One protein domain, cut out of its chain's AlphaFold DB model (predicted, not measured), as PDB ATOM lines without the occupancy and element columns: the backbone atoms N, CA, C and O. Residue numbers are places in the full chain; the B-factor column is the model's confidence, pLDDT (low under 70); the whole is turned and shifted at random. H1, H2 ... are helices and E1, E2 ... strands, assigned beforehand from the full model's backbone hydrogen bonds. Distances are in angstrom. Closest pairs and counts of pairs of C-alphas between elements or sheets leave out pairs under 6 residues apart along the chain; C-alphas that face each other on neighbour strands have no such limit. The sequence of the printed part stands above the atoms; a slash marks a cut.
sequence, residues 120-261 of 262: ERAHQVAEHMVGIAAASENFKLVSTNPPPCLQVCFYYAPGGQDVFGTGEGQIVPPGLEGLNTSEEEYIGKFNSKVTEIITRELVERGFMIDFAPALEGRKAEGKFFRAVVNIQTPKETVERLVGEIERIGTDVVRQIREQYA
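AT A GLANCE: This is residues 120 to 261 of the 262 residues of an uncharacterized protein of Arthrobotrys flagrans (UniProt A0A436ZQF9). A small, twisted sheet of four short strands sits among three helices: H1 packs along E2, H2 packs over E2 and E4, and the longest helix, H3, runs past the sheet, packing first on H1 and farther along on H2. The long unnamed stretch of residues 157 to 182 reaches one end of the long axis, and the beginning of H1 reaches the other. The printed part has 142 residues, with three named helices and four named strands in the order H1 E1 E2 H2 E3 E4 H3, a mixed class. The sheet's order is E1 E2 E4 E3, with E1 and E2, and E2 and E4, antiparallel. The whole is compact, with a radius of gyration of the C-alphas of 15.4 A, yet elongated in outline, spanning 52 by 29 by 23 A.

IN THESE COORDINATES: Start in the sheet at C-alpha 151, (-4.421, 52.779, -12.697), where E2, residues 151 to 156, begins its 16.1 A. E4, residues 224 to 228, is 12.9 A long; E1, residues 139 to 141, is 6.3 A, and E3, residues 210 to 212, is 6.9 A. Find C-alpha 120 at (4.759, 60.763, -6.088); from there H1 runs 22.6 A to residue 135. H2, residues 183 to 204, measures 33.6 A. H3, residues 235 to 260, runs 37.8 A to C-alpha 260 at (-24.457, 25.054, -10.259).

HOW THE PARTS SIT: Look first at the hairpin E1 and E2, where N 140 and O 155 are 3.0 A apart, within hydrogen-bond range. On E2's other neighbour, E4, find N 152 and O 227 at 2.8 A. E4 and E3 meet only at a point, with the C-alphas of 225 and 211 facing each other at 4.3 A. H1 is on the sheet at a height of 8.7 A, over E2, and runs along it at 15 degrees on the local plane; their closest C-alphas are those of Val 130 and Val 152, 6.3 A. H2 is on the sheet at a height of 8.3 A; its closest C-alpha to E4 is Thr 195, 6.6 A from that of Phe 224. H3 only grazes the sheet, with residues 238 to 250. With residues 235 to 242 alone it touches H1, the same way at a shallow tilt of 32 degrees, closest at the C-alphas of Val 125 and Lys 235, 5.6 A. With residues 244 to 253 alone it touches H2, opposite ways at a steep tilt of 55 degrees, closest at the C-alphas of Ile 198 and Ile 248, 6.0 A. H1 and H2 are apart. In H1 and H3 every O i to N i+4 pair is within hydrogen-bond range; in H2, 15 of 18 are.

THE WHOLE: The two C-alphas farthest apart are those of Glu 120 and Gly 178, 52.3 A. The printed part has no cut. The links E2 to H2, 26 residues, and E3 to E4, 11 residues, are long. The mean pLDDT of the printed part is 95.5, and no printed residue is under 70.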
ATOM      1  N   GLU A 120       3.891  61.876  -6.496       98.06
ATOM      2  CA  GLU A 120       4.759  60.763  -6.088       98.06
ATOM      3  C   GLU A 120       4.088  59.845  -5.072       98.06
ATOM      4  O   GLU A 120       4.125  58.625  -5.228       98.06
ATOM      5  N   ARG A 121       3.418  60.410  -4.064       98.31
ATOM      6  CA  ARG A 121       2.668  59.623  -3.082       98.31
ATOM      7  C   ARG A 121       1.548  58.823  -3.744       98.31
ATOM      8  O   ARG A 121       1.359  57.660  -3.409       98.31
ATOM      9  N   ALA A 122       0.817  59.418  -4.684       98.44
ATOM     10  CA  ALA A 122      -0.237  58.716  -5.414       98.44
ATOM     11  C   ALA A 122       0.318  57.522  -6.201       98.44
ATOM     12  O   ALA A 122      -0.272  56.441  -6.193       98.44
ATOM     13  N   HIS A 123       1.474  57.705  -6.846       98.38
ATOM     14  CA  HIS A 123       2.161  56.640  -7.575       98.38
ATOM     15  C   HIS A 123       2.636  55.522  -6.637       98.38
ATOM     16  O   HIS A 123       2.357  54.361  -6.911       98.38
ATOM     17  N   GLN A 124       3.201  55.859  -5.474       98.44
ATOM     18  CA  GLN A 124       3.569  54.883  -4.436       98.44
ATOM     19  C   GLN A 124       2.360  54.109  -3.888       98.44
ATOM     20  O   GLN A 124       2.452  52.915  -3.612       98.44
ATOM     21  N   VAL A 125       1.206  54.764  -3.724       98.75
ATOM     22  CA  VAL A 125      -0.035  54.088  -3.307       98.75
ATOM     23  C   VAL A 125      -0.535  53.143  -4.404       98.75
ATOM     24  O   VAL A 125      -0.998  52.048  -4.090       98.75
ATOM     25  N   ALA A 126      -0.395  53.508  -5.682       98.50
ATOM     26  CA  ALA A 126      -0.695  52.614  -6.798       98.50
ATOM     27  C   ALA A 126       0.269  51.413  -6.850       98.50
ATOM     28  O   ALA A 126      -0.191  50.283  -6.992       98.50
ATOM     29  N   GLU A 127       1.576  51.622  -6.660       98.44
ATOM     30  CA  GLU A 127       2.569  50.544  -6.509       98.44
ATOM     31  C   GLU A 127       2.213  49.608  -5.346       98.44
ATOM     32  O   GLU A 127       2.227  48.386  -5.497       98.44
ATOM     33  N   HIS A 128       1.825  50.172  -4.198       98.62
ATOM     34  CA  HIS A 128       1.387  49.390  -3.043       98.62
ATOM     35  C   HIS A 128       0.137  48.566  -3.357       98.62
ATOM     36  O   HIS A 128       0.088  47.388  -3.010       98.62
ATOM     37  N   MET A 129      -0.842  49.147  -4.058       98.69
ATOM     38  CA  MET A 129      -2.050  48.439  -4.487       98.69
ATOM     39  C   MET A 129      -1.730  47.270  -5.436       98.69
ATOM     40  O   MET A 129      -2.316  46.197  -5.302       98.69
ATOM     41  N   VAL A 130      -0.779  47.447  -6.361       98.56
ATOM     42  CA  VAL A 130      -0.277  46.342  -7.198       98.56
ATOM     43  C   VAL A 130       0.356  45.259  -6.324       98.56
ATOM     44  O   VAL A 130       0.073  44.083  -6.524       98.56
ATOM     45  N   GLY A 131       1.174  45.641  -5.338       98.25
ATOM     46  CA  GLY A 131       1.844  44.709  -4.429       98.25
ATOM     47  C   GLY A 131       0.881  43.848  -3.607       98.25
ATOM     48  O   GLY A 131       1.061  42.635  -3.539       98.25
ATOM     49  N   ILE A 132      -0.165  44.443  -3.024       97.81
ATOM     50  CA  ILE A 132      -1.175  43.687  -2.261       97.81
ATOM     51  C   ILE A 132      -2.014  42.773  -3.160       97.81
ATOM     52  O   ILE A 132      -2.287  41.642  -2.775       97.81
ATOM     53  N   ALA A 133      -2.373  43.220  -4.368       97.62
ATOM     54  CA  ALA A 133      -3.109  42.389  -5.316       97.62
ATOM     55  C   ALA A 133      -2.242  41.226  -5.831       97.62
ATOM     56  O   ALA A 133      -2.734  40.112  -5.941       97.62
ATOM     57  N   ALA A 134      -0.947  41.455  -6.075       97.12
ATOM     58  CA  ALA A 134       0.006  40.411  -6.467       97.12
ATOM     59  C   ALA A 134       0.222  39.341  -5.387       97.12
ATOM     60  O   ALA A 134       0.584  38.214  -5.708       97.12
ATOM     61  N   ALA A 135       0.086  39.718  -4.113       97.06
ATOM     62  CA  ALA A 135       0.358  38.838  -2.983       97.06
ATOM     63  C   ALA A 135      -0.809  37.896  -2.645       97.06
ATOM     64  O   ALA A 135      -0.600  36.930  -1.914       97.06
ATOM     65  N   SER A 136      -2.021  38.168  -3.139       97.19
ATOM     66  CA  SER A 136      -3.168  37.278  -2.948       97.19
ATOM     67  C   SER A 136      -3.252  36.265  -4.086       97.19
ATOM     68  O   SER A 136      -3.182  36.604  -5.266       97.19
ATOM     69  N   GLU A 137      -3.471  35.005  -3.715       97.06
ATOM     70  CA  GLU A 137      -3.722  33.907  -4.652       97.06
ATOM     71  C   GLU A 137      -5.077  34.047  -5.365       97.06
ATOM     72  O   GLU A 137      -5.362  33.293  -6.288       97.06
ATOM     73  N   ASN A 138      -5.921  35.002  -4.960       97.88
ATOM     74  CA  ASN A 138      -7.259  35.201  -5.512       97.88
ATOM     75  C   ASN A 138      -7.331  36.301  -6.578       97.88
ATOM     76  O   ASN A 138      -8.427  36.656  -7.023       97.88
ATOM     77  N   PHE A 139      -6.191  36.847  -7.007       98.19
ATOM     78  CA  PHE A 139      -6.136  37.852  -8.063       98.19
ATOM     79  C   PHE A 139      -5.162  37.474  -9.175       98.19
ATOM     80  O   PHE A 139      -4.083  36.934  -8.949       98.19
ATOM     81  N   LYS A 140      -5.525  37.848 -10.406       97.25
ATOM     82  CA  LYS A 140      -4.648  37.776 -11.581       97.25
ATOM     83  C   LYS A 140      -4.370  39.190 -12.077       97.25
ATOM     84  O   LYS A 140      -5.274  39.870 -12.568       97.25
ATOM     85  N   LEU A 141      -3.127  39.653 -11.936       97.12
ATOM     86  CA  LEU A 141      -2.738  41.007 -12.338       97.12
ATOM     87  C   LEU A 141      -2.802  41.211 -13.860       97.12
ATOM     88  O   LEU A 141      -2.438  40.342 -14.651       97.12
ATOM     89  N   VAL A 142      -3.219  42.416 -14.251       96.75
ATOM     90  CA  VAL A 142      -3.043  42.971 -15.602       96.75
ATOM     91  C   VAL A 142      -1.950  44.039 -15.593       96.75
ATOM     92  O   VAL A 142      -1.147  44.109 -16.520       96.75
ATOM     93  N   SER A 143      -1.913  44.876 -14.553       96.25
ATOM     94  CA  SER A 143      -0.894  45.919 -14.403       96.25
ATOM     95  C   SER A 143       0.495  45.346 -14.115       96.25
ATOM     96  O   SER A 143       0.647  44.354 -13.405       96.25
ATOM     97  N   THR A 144       1.522  46.038 -14.610       96.25
ATOM     98  CA  THR A 144       2.921  45.831 -14.218       96.25
ATOM     99  C   THR A 144       3.203  46.396 -12.823       96.25
ATOM    100  O   THR A 144       2.427  47.199 -12.302       96.25
ATOM    101  N   ASN A 145       4.351  46.026 -12.247       92.62
ATOM    102  CA  ASN A 145       4.896  46.647 -11.041       92.62
ATOM    103  C   ASN A 145       6.294  47.233 -11.340       92.62
ATOM    104  O   ASN A 145       7.202  46.456 -11.645       92.62
ATOM    105  N   PRO A 146       6.490  48.562 -11.290       93.44
ATOM    106  CA  PRO A 146       5.494  49.582 -10.956       93.44
ATOM    107  C   PRO A 146       4.409  49.730 -12.038       93.44
ATOM    108  O   PRO A 146       4.643  49.365 -13.199       93.44
ATOM    109  N   PRO A 147       3.217  50.256 -11.696       95.88
ATOM    110  CA  PRO A 147       2.196  50.531 -12.692       95.88
ATOM    111  C   PRO A 147       2.637  51.711 -13.578       95.88
ATOM    112  O   PRO A 147       3.317  52.630 -13.103       95.88
ATOM    113  N   PRO A 148       2.239  51.725 -14.865       93.44
ATOM    114  CA  PRO A 148       2.641  52.772 -15.808       93.44
ATOM    115  C   PRO A 148       2.050  54.144 -15.454       93.44
ATOM    116  O   PRO A 148       2.539  55.174 -15.911       93.44
ATOM    117  N   CYS A 149       0.981  54.166 -14.655       96.25
ATOM    118  CA  CYS A 149       0.403  55.368 -14.075       96.25
ATOM    119  C   CYS A 149      -0.438  54.981 -12.838       96.25
ATOM    120  O   CYS A 149      -0.183  53.955 -12.218       96.25
ATOM    121  N   LEU A 150      -1.432  55.782 -12.453       97.38
ATOM    122  CA  LEU A 150      -2.214  55.584 -11.222       97.38
ATOM    123  C   LEU A 150      -3.352  54.552 -11.347       97.38
ATOM    124  O   LEU A 150      -4.171  54.430 -10.436       97.38
ATOM    125  N   GLN A 151      -3.443  53.842 -12.473       96.75
ATOM    126  CA  GLN A 151      -4.421  52.779 -12.697       96.75
ATOM    127  C   GLN A 151      -3.840  51.406 -12.356       96.75
ATOM    128  O   GLN A 151      -2.785  51.017 -12.864       96.75
ATOM    129  N   VAL A 152      -4.580  50.647 -11.554       98.19
ATOM    130  CA  VAL A 152      -4.256  49.275 -11.169       98.19
ATOM    131  C   VAL A 152      -5.357  48.353 -11.674       98.19
ATOM    132  O   VAL A 152      -6.529  48.501 -11.322       98.19
ATOM    133  N   CYS A 153      -4.961  47.427 -12.543       98.38
ATOM    134  CA  CYS A 153      -5.844  46.540 -13.278       98.38
ATOM    135  C   CYS A 153      -5.577  45.084 -12.895       98.38
ATOM    136  O   CYS A 153      -4.424  44.643 -12.915       98.38
ATOM    137  N   PHE A 154      -6.631  44.343 -12.558       98.25
ATOM    138  CA  PHE A 154      -6.553  42.935 -12.158       98.25
ATOM    139  C   PHE A 154      -7.923  42.254 -12.219       98.25
ATOM    140  O   PHE A 154      -8.966  42.907 -12.145       98.25
ATOM    141  N   TYR A 155      -7.914  40.934 -12.351       98.44
ATOM    142  CA  TYR A 155      -9.092  40.075 -12.266       98.44
ATOM    143  C   TYR A 155      -9.235  39.516 -10.853       98.44
ATOM    144  O   TYR A 155      -8.222  39.240 -10.209       98.44
ATOM    145  N   TYR A 156     -10.471  39.282 -10.409       98.25
ATOM    146  CA  TYR A 156     -10.723  38.331  -9.325       98.25
ATOM    147  C   TYR A 156     -10.710  36.916  -9.905       98.25
ATOM    148  O   TYR A 156     -11.517  36.591 -10.775       98.25
ATOM    149  N   ALA A 157      -9.754  36.118  -9.451       97.25
ATOM    150  CA  ALA A 157      -9.423  34.802  -9.969       97.25
ATOM    151  C   ALA A 157      -9.057  33.899  -8.776       97.25
ATOM    152  O   ALA A 157      -7.878  33.819  -8.425       97.25
ATOM    153  N   PRO A 158     -10.046  33.300  -8.084       96.69
ATOM    154  CA  PRO A 158      -9.801  32.535  -6.865       96.69
ATOM    155  C   PRO A 158      -8.851  31.358  -7.129       96.69
ATOM    156  O   PRO A 158      -9.077  30.567  -8.045       96.69
ATOM    157  N   GLY A 159      -7.783  31.243  -6.335       94.62
ATOM    158  CA  GLY A 159      -6.725  30.244  -6.548       94.62
ATOM    159  C   GLY A 159      -5.962  30.403  -7.874       94.62
ATOM    160  O   GLY A 159      -5.472  29.421  -8.429       94.62
ATOM    161  N   GLY A 160      -5.908  31.616  -8.424       93.31
ATOM    162  CA  GLY A 160      -5.230  31.949  -9.676       93.31
ATOM    163  C   GLY A 160      -5.984  31.530 -10.940       93.31
ATOM    164  O   GLY A 160      -5.441  31.669 -12.037       93.31
ATOM    165  N   GLN A 161      -7.217  31.034 -10.807       94.81
ATOM    166  CA  GLN A 161      -8.043  30.553 -11.916       94.81
ATOM    167  C   GLN A 161      -9.252  31.458 -12.140       94.81
ATOM    168  O   GLN A 161      -9.845  31.980 -11.195       94.81
ATOM    169  N   ASP A 162      -9.650  31.624 -13.403       96.50
ATOM    170  CA  ASP A 162     -10.916  32.290 -13.713       96.50
ATOM    171  C   ASP A 162     -12.085  31.461 -13.154       96.50
ATOM    172  O   ASP A 162     -12.024  30.230 -13.135       96.50
ATOM    173  N   VAL A 163     -13.154  32.124 -12.699       97.12
ATOM    174  CA  VAL A 163     -14.287  31.456 -12.029       97.12
ATOM    175  C   VAL A 163     -14.989  30.471 -12.961       97.12
ATOM    176  O   VAL A 163     -15.286  29.340 -12.568       97.12
ATOM    177  N   PHE A 164     -15.252  30.910 -14.191       97.38
ATOM    178  CA  PHE A 164     -15.853  30.102 -15.238       97.38
ATOM    179  C   PHE A 164     -14.831  29.715 -16.302       97.38
ATOM    180  O   PHE A 164     -14.002  30.536 -16.703       97.38
ATOM    181  N   GLY A 165     -14.949  28.487 -16.802       95.50
ATOM    182  CA  GLY A 165     -14.100  27.931 -17.850       95.50
ATOM    183  C   GLY A 165     -14.288  26.421 -17.992       95.50
ATOM    184  O   GLY A 165     -15.236  25.858 -17.449       95.50
ATOM    185  N   THR A 166     -13.399  25.774 -18.742       92.62
ATOM    186  CA  THR A 166     -13.417  24.320 -18.997       92.62
ATOM    187  C   THR A 166     -12.269  23.576 -18.307       92.62
ATOM    188  O   THR A 166     -12.164  22.355 -18.426       92.62
ATOM    189  N   GLY A 167     -11.410  24.295 -17.579       90.56
ATOM    190  CA  GLY A 167     -10.301  23.737 -16.814       90.56
ATOM    191  C   GLY A 167     -10.715  23.153 -15.462       90.56
ATOM    192  O   GLY A 167     -11.814  23.380 -14.953       90.56
ATOM    193  N   GLU A 168      -9.799  22.404 -14.851       88.25
ATOM    194  CA  GLU A 168      -9.995  21.815 -13.525       88.25
ATOM    195  C   GLU A 168     -10.209  22.901 -12.454       88.25
ATOM    196  O   GLU A 168      -9.493  23.900 -12.402       88.25
ATOM    197  N   GLY A 169     -11.218  22.717 -11.597       86.56
ATOM    198  CA  GLY A 169     -11.566  23.669 -10.533       86.56
ATOM    199  C   GLY A 169     -12.411  24.872 -10.978       86.56
ATOM    200  O   GLY A 169     -12.883  25.626 -10.116       86.56
ATOM    201  N   GLN A 170     -12.649  25.028 -12.284       94.56
ATOM    202  CA  GLN A 170     -13.532  26.049 -12.846       94.56
ATOM    203  C   GLN A 170     -14.973  25.548 -12.949       94.56
ATOM    204  O   GLN A 170     -15.248  24.349 -12.993       94.56
ATOM    205  N   ILE A 171     -15.911  26.489 -12.998       94.94
ATOM    206  CA  ILE A 171     -17.328  26.196 -13.211       94.94
ATOM    207  C   ILE A 171     -17.589  26.239 -14.716       94.94
ATOM    208  O   ILE A 171     -17.383  27.274 -15.352       94.94
ATOM    209  N   VAL A 172     -18.063  25.137 -15.292       93.88
ATOM    210  CA  VAL A 172     -18.455  25.117 -16.706       93.88
ATOM    211  C   VAL A 172     -19.717  25.970 -16.869       93.88
ATOM    212  O   VAL A 172     -20.711  25.703 -16.188       93.88
ATOM    213  N   PRO A 173     -19.718  27.002 -17.737       93.19
ATOM    214  CA  PRO A 173     -20.922  27.779 -17.984       93.19
ATOM    215  C   PRO A 173     -22.096  26.893 -18.429       93.19
ATOM    216  O   PRO A 173     -21.923  26.051 -19.315       93.19
ATOM    217  N   PRO A 174     -23.306  27.087 -17.880       90.75
ATOM    218  CA  PRO A 174     -24.485  26.367 -18.350       90.75
ATOM    219  C   PRO A 174     -24.743  26.688 -19.825       90.75
ATOM    220  O   PRO A 174     -24.659  27.844 -20.226       90.75
ATOM    221  N   GLY A 175     -25.097  25.683 -20.630       88.56
ATOM    222  CA  GLY A 175     -25.410  25.890 -22.050       88.56
ATOM    223  C   GLY A 175     -24.193  26.164 -22.941       88.56
ATOM    224  O   GLY A 175     -24.362  26.699 -24.034       88.56
ATOM    225  N   LEU A 176     -22.983  25.804 -22.490       86.56
ATOM    226  CA  LEU A 176     -21.774  25.853 -23.319       86.56
ATOM    227  C   LEU A 176     -21.860  24.909 -24.537       86.56
ATOM    228  O   LEU A 176     -21.295  25.188 -25.593       86.56
ATOM    229  N   GLU A 177     -22.592  23.801 -24.410       81.81
ATOM    230  CA  GLU A 177     -22.797  22.831 -25.488       81.81
ATOM    231  C   GLU A 177     -23.706  23.395 -26.598       81.81
ATOM    232  O   GLU A 177     -24.798  23.898 -26.337       81.81
ATOM    233  N   GLY A 178     -23.277  23.278 -27.861       72.44
ATOM    234  CA  GLY A 178     -24.101  23.634 -29.027       72.44
ATOM    235  C   GLY A 178     -24.173  25.132 -29.356       72.44
ATOM    236  O   GLY A 178     -25.115  25.573 -30.017       72.44
ATOM    237  N   LEU A 179     -23.200  25.928 -28.904       79.69
ATOM    238  CA  LEU A 179     -23.157  27.368 -29.163       79.69
ATOM    239  C   LEU A 179     -22.829  27.725 -30.622       79.69
ATOM    240  O   LEU A 179     -21.929  27.167 -31.240       79.69
ATOM    241  N   ASN A 180     -23.496  28.771 -31.120       73.31
ATOM    242  CA  ASN A 180     -23.175  29.439 -32.393       73.31
ATOM    243  C   ASN A 180     -22.167  30.602 -32.235       73.31
ATOM    244  O   ASN A 180     -21.866  31.296 -33.202       73.31
ATOM    245  N   THR A 181     -21.699  30.876 -31.012       76.00
ATOM    246  CA  THR A 181     -20.718  31.930 -30.688       76.00
ATOM    247  C   THR A 181     -19.393  31.297 -30.269       76.00
ATOM    248  O   THR A 181     -19.358  30.107 -29.964       76.00
ATOM    249  N   SER A 182     -18.304  32.070 -30.242       86.62
ATOM    250  CA  SER A 182     -17.022  31.542 -29.766       86.62
ATOM    251  C   SER A 182     -17.112  31.157 -28.289       86.62
ATOM    252  O   SER A 182     -17.659  31.918 -27.487       86.62
ATOM    253  N   GLU A 183     -16.553  29.998 -27.941       91.50
ATOM    254  CA  GLU A 183     -16.527  29.459 -26.577       91.50
ATOM    255  C   GLU A 183     -15.951  30.477 -25.581       91.50
ATOM    256  O   GLU A 183     -16.572  30.777 -24.562       91.50
ATOM    257  N   GLU A 184     -14.828  31.110 -25.936       93.50
ATOM    258  CA  GLU A 184     -14.186  32.143 -25.118       93.50
ATOM    259  C   GLU A 184     -15.097  33.345 -24.851       93.50
ATOM    260  O   GLU A 184     -15.153  33.854 -23.737       93.50
ATOM    261  N   GLU A 185     -15.832  33.826 -25.853       94.19
ATOM    262  CA  GLU A 185     -16.734  34.966 -25.668       94.19
ATOM    263  C   GLU A 185     -17.944  34.596 -24.807       94.19
ATOM    264  O   GLU A 185     -18.457  35.432 -24.060       94.19
ATOM    265  N   TYR A 186     -18.391  33.342 -24.878       95.56
ATOM    266  CA  TYR A 186     -19.447  32.846 -24.011       95.56
ATOM    267  C   TYR A 186     -18.983  32.742 -22.558       95.56
ATOM    268  O   TYR A 186     -19.612  33.344 -21.688       95.56
ATOM    269  N   ILE A 187     -17.849  32.080 -22.300       96.31
ATOM    270  CA  ILE A 187     -17.225  31.999 -20.968       96.31
ATOM    271  C   ILE A 187     -16.974  33.409 -20.409       96.31
ATOM    272  O   ILE A 187     -17.349  33.722 -19.275       96.31
ATOM    273  N   GLY A 188     -16.445  34.303 -21.246       97.31
ATOM    274  CA  GLY A 188     -16.159  35.692 -20.903       97.31
ATOM    275  C   GLY A 188     -17.364  36.478 -20.399       97.31
ATOM    276  O   GLY A 188     -17.204  37.353 -19.547       97.31
ATOM    277  N   LYS A 189     -18.586  36.170 -20.856       97.12
ATOM    278  CA  LYS A 189     -19.819  36.803 -20.348       97.12
ATOM    279  C   LYS A 189     -20.093  36.430 -18.892       97.12
ATOM    280  O   LYS A 189     -20.511  37.295 -18.123       97.12
ATOM    281  N   PHE A 190     -19.824  35.186 -18.501       97.56
ATOM    282  CA  PHE A 190     -20.008  34.729 -17.123       97.56
ATOM    283  C   PHE A 190     -18.945  35.314 -16.190       97.56
ATOM    284  O   PHE A 190     -19.299  35.894 -15.165       97.56
ATOM    285  N   ASN A 191     -17.667  35.289 -16.585       98.25
ATOM    286  CA  ASN A 191     -16.598  35.937 -15.810       98.25
ATOM    287  C   ASN A 191     -16.810  37.457 -15.696       98.25
ATOM    288  O   ASN A 191     -16.706  38.028 -14.612       98.25
ATOM    289  N   SER A 192     -17.251  38.110 -16.777       98.56
ATOM    290  CA  SER A 192     -17.673  39.518 -16.742       98.56
ATOM    291  C   SER A 192     -18.779  39.768 -15.721       98.56
ATOM    292  O   SER A 192     -18.778  40.807 -15.058       98.56
ATOM    293  N   LYS A 193     -19.718  38.823 -15.575       98.31
ATOM    294  CA  LYS A 193     -20.820  38.959 -14.627       98.31
ATOM    295  C   LYS A 193     -20.355  38.888 -13.180       98.31
ATOM    296  O   LYS A 193     -20.872  39.646 -12.363       98.31
ATOM    297  N   VAL A 194     -19.362  38.053 -12.880       98.31
ATOM    298  CA  VAL A 194     -18.728  38.009 -11.554       98.31
ATOM    299  C   VAL A 194     -18.141  39.378 -11.205       98.31
ATOM    300  O   VAL A 194     -18.505  39.952 -10.179       98.31
ATOM    301  N   THR A 195     -17.325  39.958 -12.091       98.56
ATOM    302  CA  THR A 195     -16.732  41.294 -11.894       98.56
ATOM    303  C   THR A 195     -17.802  42.376 -11.695       98.56
ATOM    304  O   THR A 195     -17.679  43.220 -10.803       98.56
ATOM    305  N   GLU A 196     -18.888  42.345 -12.475       98.56
ATOM    306  CA  GLU A 196     -20.022  43.272 -12.327       98.56
ATOM    307  C   GLU A 196     -20.739  43.141 -10.977       98.56
ATOM    308  O   GLU A 196     -21.125  44.152 -10.389       98.56
ATOM    309  N   ILE A 197     -20.957  41.911 -10.499       98.19
ATOM    310  CA  ILE A 197     -21.616  41.652  -9.213       98.19
ATOM    311  C   ILE A 197     -20.751  42.193  -8.075       98.19
ATOM    312  O   ILE A 197     -21.248  42.992  -7.284       98.19
ATOM    313  N   ILE A 198     -19.458  41.850  -8.057       98.38
ATOM    314  CA  ILE A 198     -18.519  42.342  -7.039       98.38
ATOM    315  C   ILE A 198     -18.492  43.876  -7.037       98.38
ATOM    316  O   ILE A 198     -18.614  44.504  -5.988       98.38
ATOM    317  N   THR A 199     -18.410  44.493  -8.220       98.06
ATOM    318  CA  THR A 199     -18.393  45.960  -8.355       98.06
ATOM    319  C   THR A 199     -19.661  46.613  -7.803       98.06
ATOM    320  O   THR A 199     -19.586  47.659  -7.162       98.06
ATOM    321  N   ARG A 200     -20.832  46.003  -8.022       97.94
ATOM    322  CA  ARG A 200     -22.102  46.508  -7.484       97.94
ATOM    323  C   ARG A 200     -22.141  46.421  -5.957       97.94
ATOM    324  O   ARG A 200     -22.568  47.375  -5.318       97.94
ATOM    325  N   GLU A 201     -21.689  45.312  -5.379       97.88
ATOM    326  CA  GLU A 201     -21.701  45.101  -3.923       97.88
ATOM    327  C   GLU A 201     -20.688  45.981  -3.176       97.88
ATOM    328  O   GLU A 201     -20.926  46.378  -2.034       97.88
ATOM    329  N   LEU A 202     -19.593  46.382  -3.831       98.00
ATOM    330  CA  LEU A 202     -18.638  47.347  -3.276       98.00
ATOM    331  C   LEU A 202     -19.271  48.704  -2.931       98.00
ATOM    332  O   LEU A 202     -18.813  49.359  -1.990       98.00
ATOM    333  N   VAL A 203     -20.331  49.114  -3.638       97.56
ATOM    334  CA  VAL A 203     -21.015  50.397  -3.397       97.56
ATOM    335  C   VAL A 203     -21.573  50.459  -1.977       97.56
ATOM    336  O   VAL A 203     -21.394  51.463  -1.288       97.56
ATOM    337  N   GLU A 204     -22.161  49.366  -1.491       95.25
ATOM    338  CA  GLU A 204     -22.691  49.269  -0.124       95.25
ATOM    339  C   GLU A 204     -21.581  49.253   0.939       95.25
ATOM    340  O   GLU A 204     -21.811  49.593   2.099       95.25
ATOM    341  N   ARG A 205     -20.346  48.916   0.540       95.50
ATOM    342  CA  ARG A 205     -19.139  48.989   1.382       95.50
ATOM    343  C   ARG A 205     -18.455  50.362   1.339       95.50
ATOM    344  O   ARG A 205     -17.441  50.551   2.013       95.50
ATOM    345  N   GLY A 206     -18.997  51.317   0.579       96.12
ATOM    346  CA  GLY A 206     -18.464  52.674   0.444       96.12
ATOM    347  C   GLY A 206     -17.380  52.829  -0.626       96.12
ATOM    348  O   GLY A 206     -16.670  53.834  -0.622       96.12
ATOM    349  N   PHE A 207     -17.243  51.863  -1.537       97.56
ATOM    350  CA  PHE A 207     -16.292  51.922  -2.643       97.56
ATOM    351  C   PHE A 207     -17.004  52.069  -3.983       97.56
ATOM    352  O   PHE A 207     -18.026  51.444  -4.243       97.56
ATOM    353  N   MET A 208     -16.418  52.867  -4.871       96.56
ATOM    354  CA  MET A 208     -16.848  52.966  -6.258       96.56
ATOM    355  C   MET A 208     -15.618  52.824  -7.142       96.56
ATOM    356  O   MET A 208     -14.771  53.715  -7.194       96.56
ATOM    357  N   ILE A 209     -15.513  51.676  -7.799       95.56
ATOM    358  CA  ILE A 209     -14.495  51.403  -8.809       95.56
ATOM    359  C   ILE A 209     -15.178  50.973 -10.096       95.56
ATOM    360  O   ILE A 209     -16.329  50.543 -10.084       95.56
ATOM    361  N   ASP A 210     -14.462  51.113 -11.199       93.94
ATOM    362  CA  ASP A 210     -14.949  50.725 -12.513       93.94
ATOM    363  C   ASP A 210     -14.291  49.411 -12.950       93.94
ATOM    364  O   ASP A 210     -13.299  48.956 -12.368       93.94
ATOM    365  N   PHE A 211     -14.816  48.825 -14.014       97.75
ATOM    366  CA  PHE A 211     -14.207  47.701 -14.709       97.75
ATOM    367  C   PHE A 211     -14.016  48.043 -16.184       97.75
ATOM    368  O   PHE A 211     -14.684  48.910 -16.744       97.75
ATOM    369  N   ALA A 212     -13.095  47.350 -16.836       97.94
ATOM    370  CA  ALA A 212     -12.870  47.480 -18.268       97.94
ATOM    371  C   ALA A 212     -13.326  46.211 -19.009       97.94
ATOM    372  O   ALA A 212     -13.397  45.141 -18.399       97.94
ATOM    373  N   PRO A 213     -13.656  46.312 -20.312       97.38
ATOM    374  CA  PRO A 213     -13.910  45.149 -21.161       97.38
ATOM    375  C   PRO A 213     -12.739  44.162 -21.169       97.38
ATOM    376  O   PRO A 213     -11.620  44.522 -20.815       97.38
ATOM    377  N   ALA A 214     -12.995  42.936 -21.630       96.06
ATOM    378  CA  ALA A 214     -11.950  41.933 -21.804       96.06
ATOM    379  C   ALA A 214     -10.814  42.437 -22.703       96.06
ATOM    380  O   ALA A 214     -11.049  43.151 -23.682       96.06
ATOM    381  N   LEU A 215      -9.587  42.041 -22.366       95.50
ATOM    382  CA  LEU A 215      -8.418  42.337 -23.184       95.50
ATOM    383  C   LEU A 215      -8.483  41.562 -24.504       95.50
ATOM    384  O   LEU A 215      -9.015  40.449 -24.578       95.50
ATOM    385  N   GLU A 216      -7.900  42.146 -25.548       93.00
ATOM    386  CA  GLU A 216      -7.701  41.450 -26.814       93.00
ATOM    387  C   GLU A 216      -6.879  40.171 -26.584       93.00
ATOM    388  O   GLU A 216      -5.894  40.174 -25.848       93.00
ATOM    389  N   GLY A 217      -7.337  39.051 -27.150       93.00
ATOM    390  CA  GLY A 217      -6.736  37.732 -26.926       93.00
ATOM    391  C   GLY A 217      -7.012  37.099 -25.553       93.00
ATOM    392  O   GLY A 217      -6.486  36.028 -25.280       93.00
ATOM    393  N   ARG A 218      -7.828  37.721 -24.685       94.94
ATOM    394  CA  ARG A 218      -8.204  37.191 -23.355       94.94
ATOM    395  C   ARG A 218      -9.717  37.256 -23.124       94.94
ATOM    396  O   ARG A 218     -10.183  37.625 -22.047       94.94
ATOM    397  N   LYS A 219     -10.507  36.923 -24.152       96.00
ATOM    398  CA  LYS A 219     -11.977  37.046 -24.119       96.00
ATOM    399  C   LYS A 219     -12.619  36.206 -23.013       96.00
ATOM    400  O   LYS A 219     -13.519  36.712 -22.345       96.00
ATOM    401  N   ALA A 220     -12.126  34.985 -22.792       96.31
ATOM    402  CA  ALA A 220     -12.628  34.067 -21.764       96.31
ATOM    403  C   ALA A 220     -12.548  34.639 -20.342       96.31
ATOM    404  O   ALA A 220     -13.413  34.358 -19.518       96.31
ATOM    405  N   GLU A 221     -11.573  35.502 -20.061       97.19
ATOM    406  CA  GLU A 221     -11.388  36.102 -18.734       97.19
ATOM    407  C   GLU A 221     -12.433  37.184 -18.423       97.19
ATOM    408  O   GLU A 221     -12.654  37.538 -17.268       97.19
ATOM    409  N   GLY A 222     -13.108  37.716 -19.447       98.00
ATOM    410  CA  GLY A 222     -14.133  38.738 -19.275       98.00
ATOM    411  C   GLY A 222     -13.584  40.081 -18.781       98.00
ATOM    412  O   GLY A 222     -12.459  40.477 -19.085       98.00
ATOM    413  N   LYS A 223     -14.423  40.829 -18.061       98.62
ATOM    414  CA  LYS A 223     -14.093  42.152 -17.509       98.62
ATOM    415  C   LYS A 223     -13.134  42.060 -16.321       98.62
ATOM    416  O   LYS A 223     -13.319  41.217 -15.447       98.62
ATOM    417  N   PHE A 224     -12.206  43.010 -16.225       98.50
ATOM    418  CA  PHE A 224     -11.295  43.174 -15.082       98.50
ATOM    419  C   PHE A 224     -11.545  44.487 -14.340       98.50
ATOM    420  O   PHE A 224     -12.024  45.459 -14.928       98.50
ATOM    421  N   PHE A 225     -11.184  44.543 -13.057       98.50
ATOM    422  CA  PHE A 225     -11.257  45.773 -12.272       98.50
ATOM    423  C   PHE A 225     -10.241  46.787 -12.780       98.50
ATOM    424  O   PHE A 225      -9.087  46.445 -13.022       98.50
ATOM    425  N   ARG A 226     -10.658  48.049 -12.891       97.94
ATOM    426  CA  ARG A 226      -9.801  49.191 -13.213       97.94
ATOM    427  C   ARG A 226      -9.901  50.201 -12.075       97.94
ATOM    428  O   ARG A 226     -10.680  51.154 -12.136       97.94
ATOM    429  N   ALA A 227      -9.104  49.989 -11.034       97.50
ATOM    430  CA  ALA A 227      -9.031  50.903  -9.905       97.50
ATOM    431  C   ALA A 227      -8.084  52.065 -10.224       97.50
ATOM    432  O   ALA A 227      -6.994  51.859 -10.754       97.50
ATOM    433  N   VAL A 228      -8.493  53.293  -9.907       97.12
ATOM    434  CA  VAL A 228      -7.686  54.495 -10.138       97.12
ATOM    435  C   VAL A 228      -7.390  55.156  -8.802       97.12
ATOM    436  O   VAL A 228      -8.307  55.554  -8.085       97.12
ATOM    437  N   VAL A 229      -6.108  55.288  -8.473       97.38
ATOM    438  CA  VAL A 229      -5.658  55.972  -7.260       97.38
ATOM    439  C   VAL A 229      -5.725  57.479  -7.487       97.38
ATOM    440  O   VAL A 229      -5.130  58.008  -8.426       97.38
ATOM    441  N   ASN A 230      -6.463  58.185  -6.630       95.19
ATOM    442  CA  ASN A 230      -6.486  59.643  -6.630       95.19
ATOM    443  C   ASN A 230      -5.289  60.169  -5.822       95.19
ATOM    444  O   ASN A 230      -4.800  59.522  -4.900       95.19
ATOM    445  N   ILE A 231      -4.853  61.386  -6.122       95.50
ATOM    446  CA  ILE A 231      -3.721  62.060  -5.491       95.50
ATOM    447  C   ILE A 231      -3.859  62.262  -3.972       95.50
ATOM    448  O   ILE A 231      -2.881  62.523  -3.269       95.50
ATOM    449  N   GLN A 232      -5.083  62.131  -3.455       95.06
ATOM    450  CA  GLN A 232      -5.410  62.206  -2.033       95.06
ATOM    451  C   GLN A 232      -5.662  60.840  -1.378       95.06
ATOM    452  O   GLN A 232      -5.746  60.787  -0.153       95.06
ATOM    453  N   THR A 233      -5.766  59.755  -2.153       97.25
ATOM    454  CA  THR A 233      -6.095  58.419  -1.640       97.25
ATOM    455  C   THR A 233      -4.992  57.916  -0.702       97.25
ATOM    456  O   THR A 233      -3.836  57.823  -1.122       97.25
ATOM    457  N   PRO A 234      -5.311  57.588   0.561       97.50
ATOM    458  CA  PRO A 234      -4.346  57.022   1.488       97.50
ATOM    459  C   PRO A 234      -4.181  55.512   1.258       97.50
ATOM    460  O   PRO A 234      -5.028  54.848   0.652       97.50
ATOM    461  N   LYS A 235      -3.071  54.964   1.750       98.06
ATOM    462  CA  LYS A 235      -2.682  53.563   1.548       98.06
ATOM    463  C   LYS A 235      -3.700  52.586   2.149       98.06
ATOM    464  O   LYS A 235      -4.071  51.600   1.521       98.06
ATOM    465  N   GLU A 236      -4.240  52.923   3.309       98.31
ATOM    466  CA  GLU A 236      -5.235  52.130   4.027       98.31
ATOM    467  C   GLU A 236      -6.540  51.998   3.221       98.31
ATOM    468  O   GLU A 236      -7.261  51.008   3.340       98.31
ATOM    469  N   THR A 237      -6.863  52.979   2.366       98.31
ATOM    470  CA  THR A 237      -8.041  52.906   1.491       98.31
ATOM    471  C   THR A 237      -7.871  51.847   0.409       98.31
ATOM    472  O   THR A 237      -8.822  51.109   0.157       98.31
ATOM    473  N   VAL A 238      -6.690  51.737  -0.214       98.38
ATOM    474  CA  VAL A 238      -6.460  50.706  -1.241       98.38
ATOM    475  C   VAL A 238      -6.340  49.310  -0.628       98.38
ATOM    476  O   VAL A 238      -6.828  48.354  -1.219       98.38
ATOM    477  N   GLU A 239      -5.796  49.195   0.586       98.56
ATOM    478  CA  GLU A 239      -5.773  47.936   1.348       98.56
ATOM    479  C   GLU A 239      -7.186  47.437   1.652       98.56
ATOM    480  O   GLU A 239      -7.524  46.289   1.361       98.56
ATOM    481  N   ARG A 240      -8.048  48.323   2.169       98.44
ATOM    482  CA  ARG A 240      -9.454  47.992   2.425       98.44
ATOM    483  C   ARG A 240     -10.211  47.653   1.146       98.44
ATOM    484  O   ARG A 240     -10.999  46.718   1.164       98.44
ATOM    485  N   LEU A 241      -9.979  48.385   0.056       98.50
ATOM    486  CA  LEU A 241     -10.617  48.106  -1.232       98.50
ATOM    487  C   LEU A 241     -10.291  46.689  -1.718       98.50
ATOM    488  O   LEU A 241     -11.204  45.939  -2.049       98.50
ATOM    489  N   VAL A 242      -9.007  46.318  -1.750       98.31
ATOM    490  CA  VAL A 242      -8.577  44.992  -2.220       98.31
ATOM    491  C   VAL A 242      -9.126  43.886  -1.317       98.31
ATOM    492  O   VAL A 242      -9.679  42.913  -1.828       98.31
ATOM    493  N   GLY A 243      -9.080  44.069   0.007       98.25
ATOM    494  CA  GLY A 243      -9.667  43.112   0.949       98.25
ATOM    495  C   GLY A 243     -11.187  42.957   0.802       98.25
ATOM    496  O   GLY A 243     -11.713  41.852   0.918       98.25
ATOM    497  N   GLU A 244     -11.915  44.039   0.506       98.44
ATOM    498  CA  GLU A 244     -13.358  43.974   0.246       98.44
ATOM    499  C   GLU A 244     -13.684  43.275  -1.078       98.44
ATOM    500  O   GLU A 244     -14.622  42.480  -1.114       98.44
ATOM    501  N   ILE A 245     -12.898  43.500  -2.140       98.50
ATOM    502  CA  ILE A 245     -13.041  42.758  -3.404       98.50
ATOM    503  C   ILE A 245     -12.880  41.257  -3.151       98.50
ATOM    504  O   ILE A 245     -13.698  40.470  -3.621       98.50
ATOM    505  N   GLU A 246     -11.852  40.857  -2.401       98.00
ATOM    506  CA  GLU A 246     -11.576  39.448  -2.104       98.00
ATOM    507  C   GLU A 246     -12.696  38.805  -1.279       98.00
ATOM    508  O   GLU A 246     -13.181  37.721  -1.617       98.00
ATOM    509  N   ARG A 247     -13.166  39.492  -0.228       98.25
ATOM    510  CA  ARG A 247     -14.263  39.000   0.612       98.25
ATOM    511  C   ARG A 247     -15.551  38.819  -0.188       98.25
ATOM    512  O   ARG A 247     -16.150  37.748  -0.139       98.25
ATOM    513  N   ILE A 248     -15.962  39.852  -0.924       98.31
ATOM    514  CA  ILE A 248     -17.176  39.809  -1.747       98.31
ATOM    515  C   ILE A 248     -17.035  38.730  -2.819       98.31
ATOM    516  O   ILE A 248     -17.927  37.904  -2.983       98.31
ATOM    517  N   GLY A 249     -15.899  38.689  -3.519       97.94
ATOM    518  CA  GLY A 249     -15.631  37.679  -4.536       97.94
ATOM    519  C   GLY A 249     -15.725  36.255  -3.988       97.94
ATOM    520  O   GLY A 249     -16.249  35.371  -4.665       97.94
ATOM    521  N   THR A 250     -15.278  36.029  -2.750       97.75
ATOM    522  CA  THR A 250     -15.372  34.722  -2.082       97.75
ATOM    523  C   THR A 250     -16.830  34.324  -1.861       97.75
ATOM    524  O   THR A 250     -17.228  33.210  -2.214       97.75
ATOM    525  N   ASP A 251     -17.646  35.237  -1.328       97.81
ATOM    526  CA  ASP A 251     -19.073  34.999  -1.097       97.81
ATOM    527  C   ASP A 251     -19.840  34.777  -2.412       97.81
ATOM    528  O   ASP A 251     -20.632  33.835  -2.507       97.81
ATOM    529  N   VAL A 252     -19.557  35.583  -3.440       97.25
ATOM    530  CA  VAL A 252     -20.162  35.475  -4.777       97.25
ATOM    531  C   VAL A 252     -19.842  34.123  -5.412       97.25
ATOM    532  O   VAL A 252     -20.744  33.433  -5.883       97.25
ATOM    533  N   VAL A 253     -18.576  33.696  -5.402       96.50
ATOM    534  CA  VAL A 253     -18.189  32.405  -5.995       96.50
ATOM    535  C   VAL A 253     -18.780  31.231  -5.222       96.50
ATOM    536  O   VAL A 253     -19.193  30.256  -5.851       96.50
ATOM    537  N   ARG A 254     -18.890  31.312  -3.889       96.44
ATOM    538  CA  ARG A 254     -19.585  30.284  -3.097       96.44
ATOM    539  C   ARG A 254     -21.040  30.130  -3.547       96.44
ATOM    540  O   ARG A 254     -21.453  29.014  -3.845       96.44
ATOM    541  N   GLN A 255     -21.782  31.233  -3.652       96.00
ATOM    542  CA  GLN A 255     -23.186  31.215  -4.085       96.00
ATOM    543  C   GLN A 255     -23.347  30.663  -5.506       96.00
ATOM    544  O   GLN A 255     -24.238  29.860  -5.767       96.00
ATOM    545  N   ILE A 256     -22.454  31.048  -6.423       95.56
ATOM    546  CA  ILE A 256     -22.442  30.527  -7.794       95.56
ATOM    547  C   ILE A 256     -22.201  29.010  -7.790       95.56
ATOM    548  O   ILE A 256     -22.911  28.278  -8.474       95.56
ATOM    549  N   ARG A 257     -21.237  28.510  -7.005       93.62
ATOM    550  CA  ARG A 257     -20.980  27.063  -6.895       93.62
ATOM    551  C   ARG A 257     -22.188  26.306  -6.352       93.62
ATOM    552  O   ARG A 257     -22.518  25.260  -6.891       93.62
ATOM    553  N   GLU A 258     -22.859  26.835  -5.332       93.62
ATOM    554  CA  GLU A 258     -24.089  26.243  -4.786       93.62
ATOM    555  C   GLU A 258     -25.214  26.198  -5.832       93.62
ATOM    556  O   GLU A 258     -25.924  25.201  -5.925       93.62
ATOM    557  N   GLN A 259     -25.337  27.242  -6.658       91.25
ATOM    558  CA  GLN A 259     -26.330  27.315  -7.730       91.25
ATOM    559  C   GLN A 259     -26.088  26.290  -8.853       91.25
ATOM    560  O   GLN A 259     -27.052  25.818  -9.451       91.25
ATOM    561  N   TYR A 260     -24.830  25.966  -9.164       85.94
ATOM    562  CA  TYR A 260     -24.457  25.054 -10.259       85.94
ATOM    563  C   TYR A 260     -24.073  23.638  -9.799       85.94
ATOM    564  O   TYR A 260     -23.675  22.818 -10.621       85.94
ATOM    565  N   ALA A 261     -24.177  23.336  -8.502       75.00
ATOM    566  CA  ALA A 261     -23.929  21.999  -7.958       75.00
ATOM    567  C   ALA A 261     -25.126  21.033  -8.106       75.00
ATOM    568  O   ALA A 261     -24.993  19.858  -7.762       75.00
TER     569      ALA A 261